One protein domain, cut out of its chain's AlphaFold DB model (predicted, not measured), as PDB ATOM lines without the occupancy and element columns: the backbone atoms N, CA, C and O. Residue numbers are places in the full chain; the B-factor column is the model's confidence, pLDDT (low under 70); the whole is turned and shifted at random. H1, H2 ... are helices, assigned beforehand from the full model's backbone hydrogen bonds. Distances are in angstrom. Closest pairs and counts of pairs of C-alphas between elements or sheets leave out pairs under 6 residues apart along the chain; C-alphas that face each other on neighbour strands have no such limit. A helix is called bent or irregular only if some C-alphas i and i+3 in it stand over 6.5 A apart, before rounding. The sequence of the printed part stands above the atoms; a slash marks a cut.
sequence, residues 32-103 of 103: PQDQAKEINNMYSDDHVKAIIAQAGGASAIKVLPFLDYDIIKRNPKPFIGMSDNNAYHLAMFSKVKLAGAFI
ATOM      1  N   PRO A  32       3.865  14.693 -55.138       97.81
ATOM      2  CA  PRO A  32       3.642  15.819 -54.236       97.81
ATOM      3  C   PRO A  32       3.265  15.399 -52.805       97.81
ATOM      4  O   PRO A  32       3.706  16.016 -51.840       97.81
ATOM      5  N   GLN A  33       2.492  14.320 -52.670       98.31
ATOM      6  CA  GLN A  33       2.074  13.750 -51.394       98.31
ATOM      7  C   GLN A  33       3.244  13.121 -50.629       98.31
ATOM      8  O   GLN A  33       3.311  13.277 -49.414       98.31
ATOM      9  N   ASP A  34       4.184  12.461 -51.315       98.19
ATOM     10  CA  ASP A  34       5.391  11.913 -50.678       98.19
ATOM     11  C   ASP A  34       6.259  13.032 -50.092       98.19
ATOM     12  O   ASP A  34       6.694  12.952 -48.941       98.19
ATOM     13  N   GLN A  35       6.454  14.110 -50.858       97.88
ATOM     14  CA  GLN A  35       7.205  15.286 -50.411       97.88
ATOM     15  C   GLN A  35       6.522  15.988 -49.236       97.88
ATOM     16  O   GLN A  35       7.177  16.291 -48.239       97.88
ATOM     17  N   ALA A  36       5.206  16.198 -49.309       98.31
ATOM     18  CA  ALA A  36       4.456  16.803 -48.215       98.31
ATOM     19  C   ALA A  36       4.485  15.937 -46.954       98.31
ATOM     20  O   ALA A  36       4.717  16.451 -45.863       98.31
ATOM     21  N   LYS A  37       4.320  14.618 -47.099       98.44
ATOM     22  CA  LYS A  37       4.408  13.671 -45.986       98.44
ATOM     23  C   LYS A  37       5.774  13.731 -45.312       98.44
ATOM     24  O   LYS A  37       5.836  13.734 -44.088       98.44
ATOM     25  N   GLU A  38       6.859  13.807 -46.080       98.06
ATOM     26  CA  GLU A  38       8.202  13.983 -45.523       98.06
ATOM     27  C   GLU A  38       8.318  15.287 -44.727       98.06
ATOM     28  O   GLU A  38       8.752  15.266 -43.577       98.06
ATOM     29  N   ILE A  39       7.899  16.410 -45.316       97.94
ATOM     30  CA  ILE A  39       7.965  17.721 -44.663       97.94
ATOM     31  C   ILE A  39       7.150  17.701 -43.363       97.94
ATOM     32  O   ILE A  39       7.684  18.044 -42.308       97.94
ATOM     33  N   ASN A  40       5.906  17.222 -43.409       98.56
ATOM     34  CA  ASN A  40       5.028  17.121 -42.242       98.56
ATOM     35  C   ASN A  40       5.656  16.244 -41.143       98.56
ATOM     36  O   ASN A  40       5.690  16.659 -39.986       98.56
ATOM     37  N   ASN A  41       6.239  15.094 -41.503       98.50
ATOM     38  CA  ASN A  41       6.925  14.207 -40.555       98.50
ATOM     39  C   ASN A  41       8.147  14.867 -39.899       98.50
ATOM     40  O   ASN A  41       8.438  14.621 -38.729       98.50
ATOM     41  N   MET A  42       8.900  15.680 -40.645       98.31
ATOM     42  CA  MET A  42      10.058  16.396 -40.103       98.31
ATOM     43  C   MET A  42       9.633  17.522 -39.152       98.31
ATOM     44  O   MET A  42      10.311  17.781 -38.156       98.31
ATOM     45  N   TYR A  43       8.495  18.171 -39.411       98.38
ATOM     46  CA  TYR A  43       7.920  19.140 -38.481       98.38
ATOM     47  C   TYR A  43       7.368  18.473 -37.217       98.38
ATOM     48  O   TYR A  43       7.643  18.973 -36.131       98.38
ATOM     49  N   SER A  44       6.692  17.325 -37.326       98.31
ATOM     50  CA  SER A  44       6.153  16.599 -36.165       98.31
ATOM     51  C   SER A  44       7.206  15.905 -35.293       98.31
ATOM     52  O   SER A  44       6.882  15.460 -34.200       98.31
ATOM     53  N   ASP A  45       8.439  15.736 -35.776       98.31
ATOM     54  CA  ASP A  45       9.508  15.074 -35.020       98.31
ATOM     55  C   ASP A  45      10.282  16.068 -34.135       98.31
ATOM     56  O   ASP A  45      11.057  16.893 -34.632       98.31
ATOM     57  N   ASP A  46      10.125  15.949 -32.816       97.38
ATOM     58  CA  ASP A  46      10.781  16.804 -31.818       97.38
ATOM     59  C   ASP A  46      12.312  16.674 -31.785       97.38
ATOM     60  O   ASP A  46      13.009  17.579 -31.303       97.38
ATOM     61  N   HIS A  47      12.876  15.590 -32.328       97.62
ATOM     62  CA  HIS A  47      14.321  15.424 -32.469       97.62
ATOM     63  C   HIS A  47      14.891  16.188 -33.670       97.62
ATOM     64  O   HIS A  47      16.092  16.471 -33.701       97.62
ATOM     65  N   VAL A  48      14.055  16.573 -34.641       98.19
ATOM     66  CA  VAL A  48      14.467  17.409 -35.775       98.19
ATOM     67  C   VAL A  48      14.445  18.873 -35.352       98.19
ATOM     68  O   VAL A  48      13.389  19.429 -35.051       98.19
ATOM     69  N   LYS A  49      15.622  19.507 -35.348       97.75
ATOM     70  CA  LYS A  49      15.793  20.920 -34.958       97.75
ATOM     71  C   LYS A  49      15.864  21.894 -36.133       97.75
ATOM     72  O   LYS A  49      15.638  23.078 -35.930       97.75
ATOM     73  N   ALA A  50      16.148  21.409 -37.338       97.19
ATOM     74  CA  ALA A  50      16.118  22.181 -38.576       97.19
ATOM     75  C   ALA A  50      15.909  21.236 -39.768       97.19
ATOM     76  O   ALA A  50      16.302  20.069 -39.714       97.19
ATOM     77  N   ILE A  51      15.310  21.749 -40.840       97.62
ATOM     78  CA  ILE A  51      15.055  21.030 -42.088       97.62
ATOM     79  C   ILE A  51      15.851  21.723 -43.191       97.62
ATOM     80  O   ILE A  51      15.675  22.916 -43.412       97.62
ATOM     81  N   ILE A  52      16.716  20.986 -43.887       96.44
ATOM     82  CA  ILE A  52      17.508  21.510 -45.008       96.44
ATOM     83  C   ILE A  52      17.066  20.797 -46.283       96.44
ATOM     84  O   ILE A  52      17.192  19.576 -46.392       96.44
ATOM     85  N   ALA A  53      16.562  21.557 -47.251       95.31
ATOM     86  CA  ALA A  53      16.257  21.043 -48.575       95.31
ATOM     87  C   ALA A  53      17.560  20.700 -49.315       95.31
ATOM     88  O   ALA A  53      18.500  21.492 -49.366       95.31
ATOM     89  N   GLN A  54      17.631  19.500 -49.892       92.81
ATOM     90  CA  GLN A  54      18.841  19.021 -50.568       92.81
ATOM     91  C   GLN A  54      19.080  19.691 -51.932       92.81
ATOM     92  O   GLN A  54      20.224  19.728 -52.393       92.81
ATOM     93  N   ALA A  55      18.017  20.167 -52.580       90.69
ATOM     94  CA  ALA A  55      18.033  20.888 -53.847       90.69
ATOM     95  C   ALA A  55      16.715  21.664 -54.029       90.69
ATOM     96  O   ALA A  55      15.721  21.369 -53.359       90.69
ATOM     97  N   GLY A  56      16.721  22.616 -54.969       91.00
ATOM     98  CA  GLY A  56      15.508  23.213 -55.531       91.00
ATOM     99  C   GLY A  56      14.834  22.284 -56.553       91.00
ATOM    100  O   GLY A  56      14.978  21.064 -56.493       91.00
ATOM    101  N   GLY A  57      14.109  22.852 -57.517       92.50
ATOM    102  CA  GLY A  57      13.375  22.075 -58.518       92.50
ATOM    103  C   GLY A  57      12.293  22.880 -59.233       92.50
ATOM    104  O   GLY A  57      12.473  24.058 -59.519       92.50
ATOM    105  N   ALA A  58      11.177  22.225 -59.542       94.38
ATOM    106  CA  ALA A  58       9.992  22.857 -60.131       94.38
ATOM    107  C   ALA A  58       8.710  22.135 -59.681       94.38
ATOM    108  O   ALA A  58       7.831  21.809 -60.484       94.38
ATOM    109  N   SER A  59       8.646  21.760 -58.400       94.31
ATOM    110  CA  SER A  59       7.557  20.936 -57.871       94.31
ATOM    111  C   SER A  59       6.936  21.440 -56.580       94.31
ATOM    112  O   SER A  59       5.817  21.027 -56.270       94.31
ATOM    113  N   ALA A  60       7.584  22.371 -55.876       96.69
ATOM    114  CA  ALA A  60       7.142  22.841 -54.571       96.69
ATOM    115  C   ALA A  60       5.701  23.369 -54.580       96.69
ATOM    116  O   ALA A  60       4.927  23.045 -53.681       96.69
ATOM    117  N   ILE A  61       5.284  24.083 -55.634       97.31
ATOM    118  CA  ILE A  61       3.915  24.616 -55.734       97.31
ATOM    119  C   ILE A  61       2.838  23.516 -55.723       97.31
ATOM    120  O   ILE A  61       1.748  23.722 -55.196       97.31
ATOM    121  N   LYS A  62       3.157  22.322 -56.246       97.38
ATOM    122  CA  LYS A  62       2.251  21.160 -56.259       97.38
ATOM    123  C   LYS A  62       2.140  20.500 -54.885       97.38
ATOM    124  O   LYS A  62       1.173  19.792 -54.632       97.38
ATOM    125  N   VAL A  63       3.137  20.701 -54.023       98.25
ATOM    126  CA  VAL A  63       3.234  20.111 -52.681       98.25
ATOM    127  C   VAL A  63       2.439  20.929 -51.659       98.25
ATOM    128  O   VAL A  63       1.873  20.357 -50.730       98.25
ATOM    129  N   LEU A  64       2.337  22.252 -51.849       98.38
ATOM    130  CA  LEU A  64       1.718  23.186 -50.893       98.38
ATOM    131  C   LEU A  64       0.314  22.799 -50.392       98.38
ATOM    132  O   LEU A  64       0.070  23.006 -49.201       98.38
ATOM    133  N   PRO A  65      -0.607  22.260 -51.222       98.44
ATOM    134  CA  PRO A  65      -1.941  21.869 -50.758       98.44
ATOM    135  C   PRO A  65      -1.948  20.697 -49.768       98.44
ATOM    136  O   PRO A  65      -2.944  20.492 -49.086       98.44
ATOM    137  N   PHE A  66      -0.860  19.926 -49.696       98.62
ATOM    138  CA  PHE A  66      -0.748  18.731 -48.856       98.62
ATOM    139  C   PHE A  66       0.064  18.969 -47.570       98.62
ATOM    140  O   PHE A  66       0.240  18.049 -46.767       98.62
ATOM    141  N   LEU A  67       0.588  20.182 -47.371       98.56
ATOM    142  CA  LEU A  67       1.290  20.543 -46.141       98.56
ATOM    143  C   LEU A  67       0.302  20.702 -44.983       98.56
ATOM    144  O   LEU A  67      -0.719  21.376 -45.108       98.56
ATOM    145  N   ASP A  68       0.643  20.114 -43.839       98.50
ATOM    146  CA  ASP A  68      -0.106  20.273 -42.597       98.50
ATOM    147  C   ASP A  68       0.391  21.527 -41.872       98.50
ATOM    148  O   ASP A  68       1.340  21.509 -41.080       98.50
ATOM    149  N   TYR A  69      -0.242  22.655 -42.186       98.50
ATOM    150  CA  TYR A  69       0.118  23.943 -41.604       98.50
ATOM    151  C   TYR A  69      -0.120  23.998 -40.088       98.50
ATOM    152  O   TYR A  69       0.595  24.727 -39.405       98.50
ATOM    153  N   ASP A  70      -1.042  23.210 -39.530       98.50
ATOM    154  CA  ASP A  70      -1.259  23.175 -38.082       98.50
ATOM    155  C   ASP A  70      -0.095  22.485 -37.364       98.50
ATOM    156  O   ASP A  70       0.379  22.976 -36.337       98.50
ATOM    157  N   ILE A  71       0.432  21.388 -37.920       98.31
ATOM    158  CA  ILE A  71       1.656  20.746 -37.415       98.31
ATOM    159  C   ILE A  71       2.851  21.694 -37.523       98.31
ATOM    160  O   ILE A  71       3.606  21.812 -36.556       98.31
ATOM    161  N   ILE A  72       3.008  22.387 -38.656       98.38
ATOM    162  CA  ILE A  72       4.098  23.355 -38.863       98.38
ATOM    163  C   ILE A  72       4.003  24.493 -37.838       98.38
ATOM    164  O   ILE A  72       5.006  24.865 -37.232       98.38
ATOM    165  N   LYS A  73       2.796  25.022 -37.604       98.25
ATOM    166  CA  LYS A  73       2.549  26.100 -36.638       98.25
ATOM    167  C   LYS A  73       2.818  25.670 -35.198       98.25
ATOM    168  O   LYS A  73       3.342  26.466 -34.426       98.25
ATOM    169  N   ARG A  74       2.448  24.438 -34.827       98.12
ATOM    170  CA  ARG A  74       2.684  23.895 -33.478       98.12
ATOM    171  C   ARG A  74       4.152  23.568 -33.216       98.12
ATOM    172  O   ARG A  74       4.577  23.641 -32.070       98.12
ATOM    173  N   ASN A  75       4.919  23.244 -34.257       98.06
ATOM    174  CA  ASN A  75       6.312  22.810 -34.142       98.06
ATOM    175  C   ASN A  75       7.250  23.677 -34.998       98.06
ATOM    176  O   ASN A  75       7.935  23.147 -35.882       98.06
ATOM    177  N   PRO A  76       7.292  25.005 -34.782       97.38
ATOM    178  CA  PRO A  76       8.065  25.893 -35.632       97.38
ATOM    179  C   PRO A  76       9.553  25.554 -35.523       97.38
ATOM    180  O   PRO A  76      10.138  25.545 -34.440       97.38
ATOM    181  N   LYS A  77      10.178  25.283 -36.667       97.31
ATOM    182  CA  LYS A  77      11.619  25.052 -36.780       97.31
ATOM    183  C   LYS A  77      12.130  25.582 -38.119       97.31
ATOM    184  O   LYS A  77      11.341  25.663 -39.062       97.31
ATOM    185  N   PRO A  78      13.418  25.948 -38.228       97.25
ATOM    186  CA  PRO A  78      13.961  26.490 -39.463       97.25
ATOM    187  C   PRO A  78      13.802  25.514 -40.631       97.25
ATOM    188  O   PRO A  78      14.250  24.368 -40.556       97.25
ATOM    189  N   PHE A  79      13.210  25.999 -41.720       97.88
ATOM    190  CA  PHE A  79      13.308  25.389 -43.041       97.88
ATOM    191  C   PHE A  79      14.347  26.173 -43.838       97.88
ATOM    192  O   PHE A  79      14.288  27.401 -43.886       97.88
ATOM    193  N   ILE A  80      15.320  25.475 -44.415       97.12
ATOM    194  CA  ILE A  80      16.500  26.054 -45.055       97.12
ATOM    195  C   ILE A  80      16.557  25.577 -46.506       97.12
ATOM    196  O   ILE A  80      16.577  24.373 -46.769       97.12
ATOM    197  N   GLY A  81      16.598  26.514 -47.450       95.50
ATOM    198  CA  GLY A  81      16.694  26.223 -48.882       95.50
ATOM    199  C   GLY A  81      16.499  27.468 -49.746       95.50
ATOM    200  O   GLY A  81      16.129  28.526 -49.240       95.50
ATOM    201  N   MET A  82      16.718  27.334 -51.053       95.31
ATOM    202  CA  MET A  82      16.612  28.422 -52.037       95.31
ATOM    203  C   MET A  82      16.030  27.893 -53.363       95.31
ATOM    204  O   MET A  82      15.849  26.689 -53.533       95.31
ATOM    205  N   SER A  83      15.735  28.783 -54.318       95.38
ATOM    206  CA  SER A  83      15.145  28.472 -55.631       95.38
ATOM    207  C   SER A  83      13.676  28.045 -55.493       95.38
ATOM    208  O   SER A  83      12.899  28.782 -54.891       95.38
ATOM    209  N   ASP A  84      13.269  26.881 -56.002       95.94
ATOM    210  CA  ASP A  84      11.895  26.348 -55.874       95.94
ATOM    211  C   ASP A  84      11.411  26.285 -54.417       95.94
ATOM    212  O   ASP A  84      10.225  26.447 -54.133       95.94
ATOM    213  N   ASN A  85      12.337  26.130 -53.462       96.75
ATOM    214  CA  ASN A  85      12.016  26.138 -52.037       96.75
ATOM    215  C   ASN A  85      11.431  27.475 -51.547       96.75
ATOM    216  O   ASN A  85      10.776  27.496 -50.507       96.75
ATOM    217  N   ASN A  86      11.581  28.570 -52.302       96.50
ATOM    218  CA  ASN A  86      10.936  29.848 -51.999       96.50
ATOM    219  C   ASN A  86       9.407  29.724 -51.943       96.50
ATOM    220  O   ASN A  86       8.773  30.427 -51.159       96.50
ATOM    221  N   ALA A  87       8.810  28.798 -52.704       97.31
ATOM    222  CA  ALA A  87       7.379  28.524 -52.613       97.31
ATOM    223  C   ALA A  87       6.985  27.997 -51.221       97.31
ATOM    224  O   ALA A  87       5.959  28.410 -50.681       97.31
ATOM    225  N   TYR A  88       7.819  27.150 -50.603       97.75
ATOM    226  CA  TYR A  88       7.608  26.697 -49.226       97.75
ATOM    227  C   TYR A  88       7.741  27.849 -48.233       97.75
ATOM    228  O   TYR A  88       6.856  28.026 -47.400       97.75
ATOM    229  N   HIS A  89       8.792  28.666 -48.360       97.69
ATOM    230  CA  HIS A  89       9.014  29.824 -47.486       97.69
ATOM    231  C   HIS A  89       7.829  30.793 -47.512       97.69
ATOM    232  O   HIS A  89       7.315  31.177 -46.463       97.69
ATOM    233  N   LEU A  90       7.339  31.142 -48.704       97.44
ATOM    234  CA  LEU A  90       6.196  32.044 -48.871       97.44
ATOM    235  C   LEU A  90       4.894  31.435 -48.336       97.44
ATOM    236  O   LEU A  90       4.105  32.124 -47.681       97.44
ATOM    237  N   ALA A  91       4.656  30.143 -48.572       97.94
ATOM    238  CA  ALA A  91       3.479  29.452 -48.057       97.94
ATOM    239  C   ALA A  91       3.485  29.383 -46.522       97.94
ATOM    240  O   ALA A  91       2.504  29.753 -45.879       97.94
ATOM    241  N   MET A  92       4.605  28.981 -45.918       97.88
ATOM    242  CA  MET A  92       4.753  28.896 -44.464       97.88
ATOM    243  C   MET A  92       4.649  30.281 -43.811       97.88
ATOM    244  O   MET A  92       3.929  30.450 -42.825       97.88
ATOM    245  N   PHE A  93       5.267  31.307 -44.396       97.88
ATOM    246  CA  PHE A  93       5.136  32.669 -43.889       97.88
ATOM    247  C   PHE A  93       3.696  33.188 -43.993       97.88
ATOM    248  O   PHE A  93       3.145  33.710 -43.023       97.88
ATOM    249  N   SER A  94       3.042  33.016 -45.144       97.94
ATOM    250  CA  SER A  94       1.677  33.517 -45.348       97.94
ATOM    251  C   SER A  94       0.649  32.828 -44.446       97.94
ATOM    252  O   SER A  94      -0.209  33.514 -43.888       97.94
ATOM    253  N   LYS A  95       0.757  31.506 -44.257       97.62
ATOM    254  CA  LYS A  95      -0.211  30.699 -43.502       97.62
ATOM    255  C   LYS A  95       0.036  30.687 -41.998       97.62
ATOM    256  O   LYS A  95      -0.925  30.717 -41.234       97.62
ATOM    257  N   VAL A  96       1.298  30.635 -41.567       97.81
ATOM    258  CA  VAL A  96       1.641  30.390 -40.153       97.81
ATOM    259  C   VAL A  96       2.696  31.339 -39.588       97.81
ATOM    260  O   VAL A  96       3.114  31.160 -38.449       97.81
ATOM    261  N   LYS A  97       3.101  32.369 -40.345       97.62
ATOM    262  CA  LYS A  97       4.095  33.384 -39.936       97.62
ATOM    263  C   LYS A  97       5.474  32.810 -39.593       97.62
ATOM    264  O   LYS A  97       6.256  33.455 -38.901       97.62
ATOM    265  N   LEU A  98       5.800  31.629 -40.119       96.75
ATOM    266  CA  LEU A  98       7.131  31.045 -39.989       96.75
ATOM    267  C   LEU A  98       8.085  31.707 -40.993       96.75
ATOM    268  O   LEU A  98       7.842  31.664 -42.199       96.75
ATOM    269  N   ALA A  99       9.154  32.330 -40.496       92.44
ATOM    270  CA  ALA A  99      10.186  32.931 -41.335       92.44
ATOM    271  C   ALA A  99      11.072  31.852 -41.981       92.44
ATOM    272  O   ALA A  99      11.504  30.909 -41.315       92.44
ATOM    273  N   GLY A 100      11.346  32.003 -43.277       83.44
ATOM    274  CA  GLY A 100      12.246  31.127 -44.026       83.44
ATOM    275  C   GLY A 100      13.717  31.509 -43.864       83.44
ATOM    276  O   GLY A 100      14.039  32.686 -43.701       83.44
ATOM    277  N   ALA A 101      14.612  30.523 -43.953       88.38
ATOM    278  CA  ALA A 101      16.054  30.736 -44.048       88.38
ATOM    279  C   ALA A 101      16.551  30.383 -45.462       88.38
ATOM    280  O   ALA A 101      16.346  29.271 -45.955       88.38
ATOM    281  N   PHE A 102      17.209  31.340 -46.114       86.00
ATOM    282  CA  PHE A 102      17.721  31.217 -47.481       86.00
ATOM    283  C   PHE A 102      19.231  30.951 -47.439       86.00
ATOM    284  O   PHE A 102      19.927  31.567 -46.631       86.00
ATOM    285  N   ILE A 103      19.726  30.039 -48.282       75.00
ATOM    286  CA  ILE A 103      21.153  29.669 -48.397       75.00
ATOM    287  C   ILE A 103      21.623  29.628 -49.842       75.00
ATOM    288  O   ILE A 103      20.804  29.224 -50.696       75.00
TER     289      ILE A 103
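This is residues 32 to 103 of the 103 residues of the protein "Peptidase_S66 domain-containing protein" of Candidatus Huberarchaeum crystalense (UniProt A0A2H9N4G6). A rounded, compact body in which H2 and H3, one after the other, lie between H1 on one side and H4 on the opposite side. Away from H2 and H3, two link stretches run side by side, with residues 51 to 52 and 79 to 80 paired as in a short parallel pair of strands, and the tail after H4 folds back toward them. The printed part has 72 residues with four named helices, H1, H2, H3 and H4 along the chain, and no named strand; the class is all helix. The radius of gyration of the C-alphas is 10.8 A, and the C-alphas span 28 by 25 by 22 A.

H1 is residues 32 to 44, 18.3 A from first to last C-alpha, and begins with C-alpha 32 at (3.642, 15.819, -54.236). After residues 45 to 59, which hold no named element, H2 is residues 60 to 66, 10.6 A long. H2 is only just irregular: C-alphas 62 and 65 are 7.0 A apart, against about 5 A in a regular helix. H3 is residues 69 to 74, 8.5 A long, beginning with C-alpha 69 at (0.118, 23.943, -41.604). H4, the longest helix, is residues 83 to 96, 20.6 A long, and ends with C-alpha 96 at (1.641, 30.390, -40.153).

H1 touches H2 with its residues 32 to 37 alone; the closest C-alphas, of Pro 32 and Val 63, are 4.6 A apart. Their tilt is steep at 68 degrees, only just short of about perpendicular. H1 touches H3 with its residues 40 to 44 alone, the closest C-alphas being those of Tyr 43 and Ile 72, at 5.7 A, and they run the same way at a shallow tilt of 11 degrees. H2 touches H4, with the closest C-alphas, of Ala 60 and Ala 87, 6.0 A apart, at a shallow tilt of 33 degrees, only just short of steep. H4 touches H3 with its residues 92 to 96 alone; the closest C-alphas, of Lys 73 and Val 96, are 5.6 A apart, at a steep tilt of 67 degrees, only just short of about perpendicular. H1 and H4 are apart, and so are H2 and H3. The O i to N i+4 pairs are within hydrogen-bond range throughout H1 and H3, in 8 of 10 cases in H4 and in 1 of 3 in H2, which has 2 of 4 O i to N i+3 pairs within range.

The C-alphas farthest apart, of His 47 and Ala 58, are 29.0 A apart. The printed part has no cut and ends at Ile 103, the chain's last residue. The link from H1 to H2 is long, that from H2 to H3 tight and that from H3 to H4 short. The mean pLDDT of the printed part is 96.4, and no printed residue is under 70.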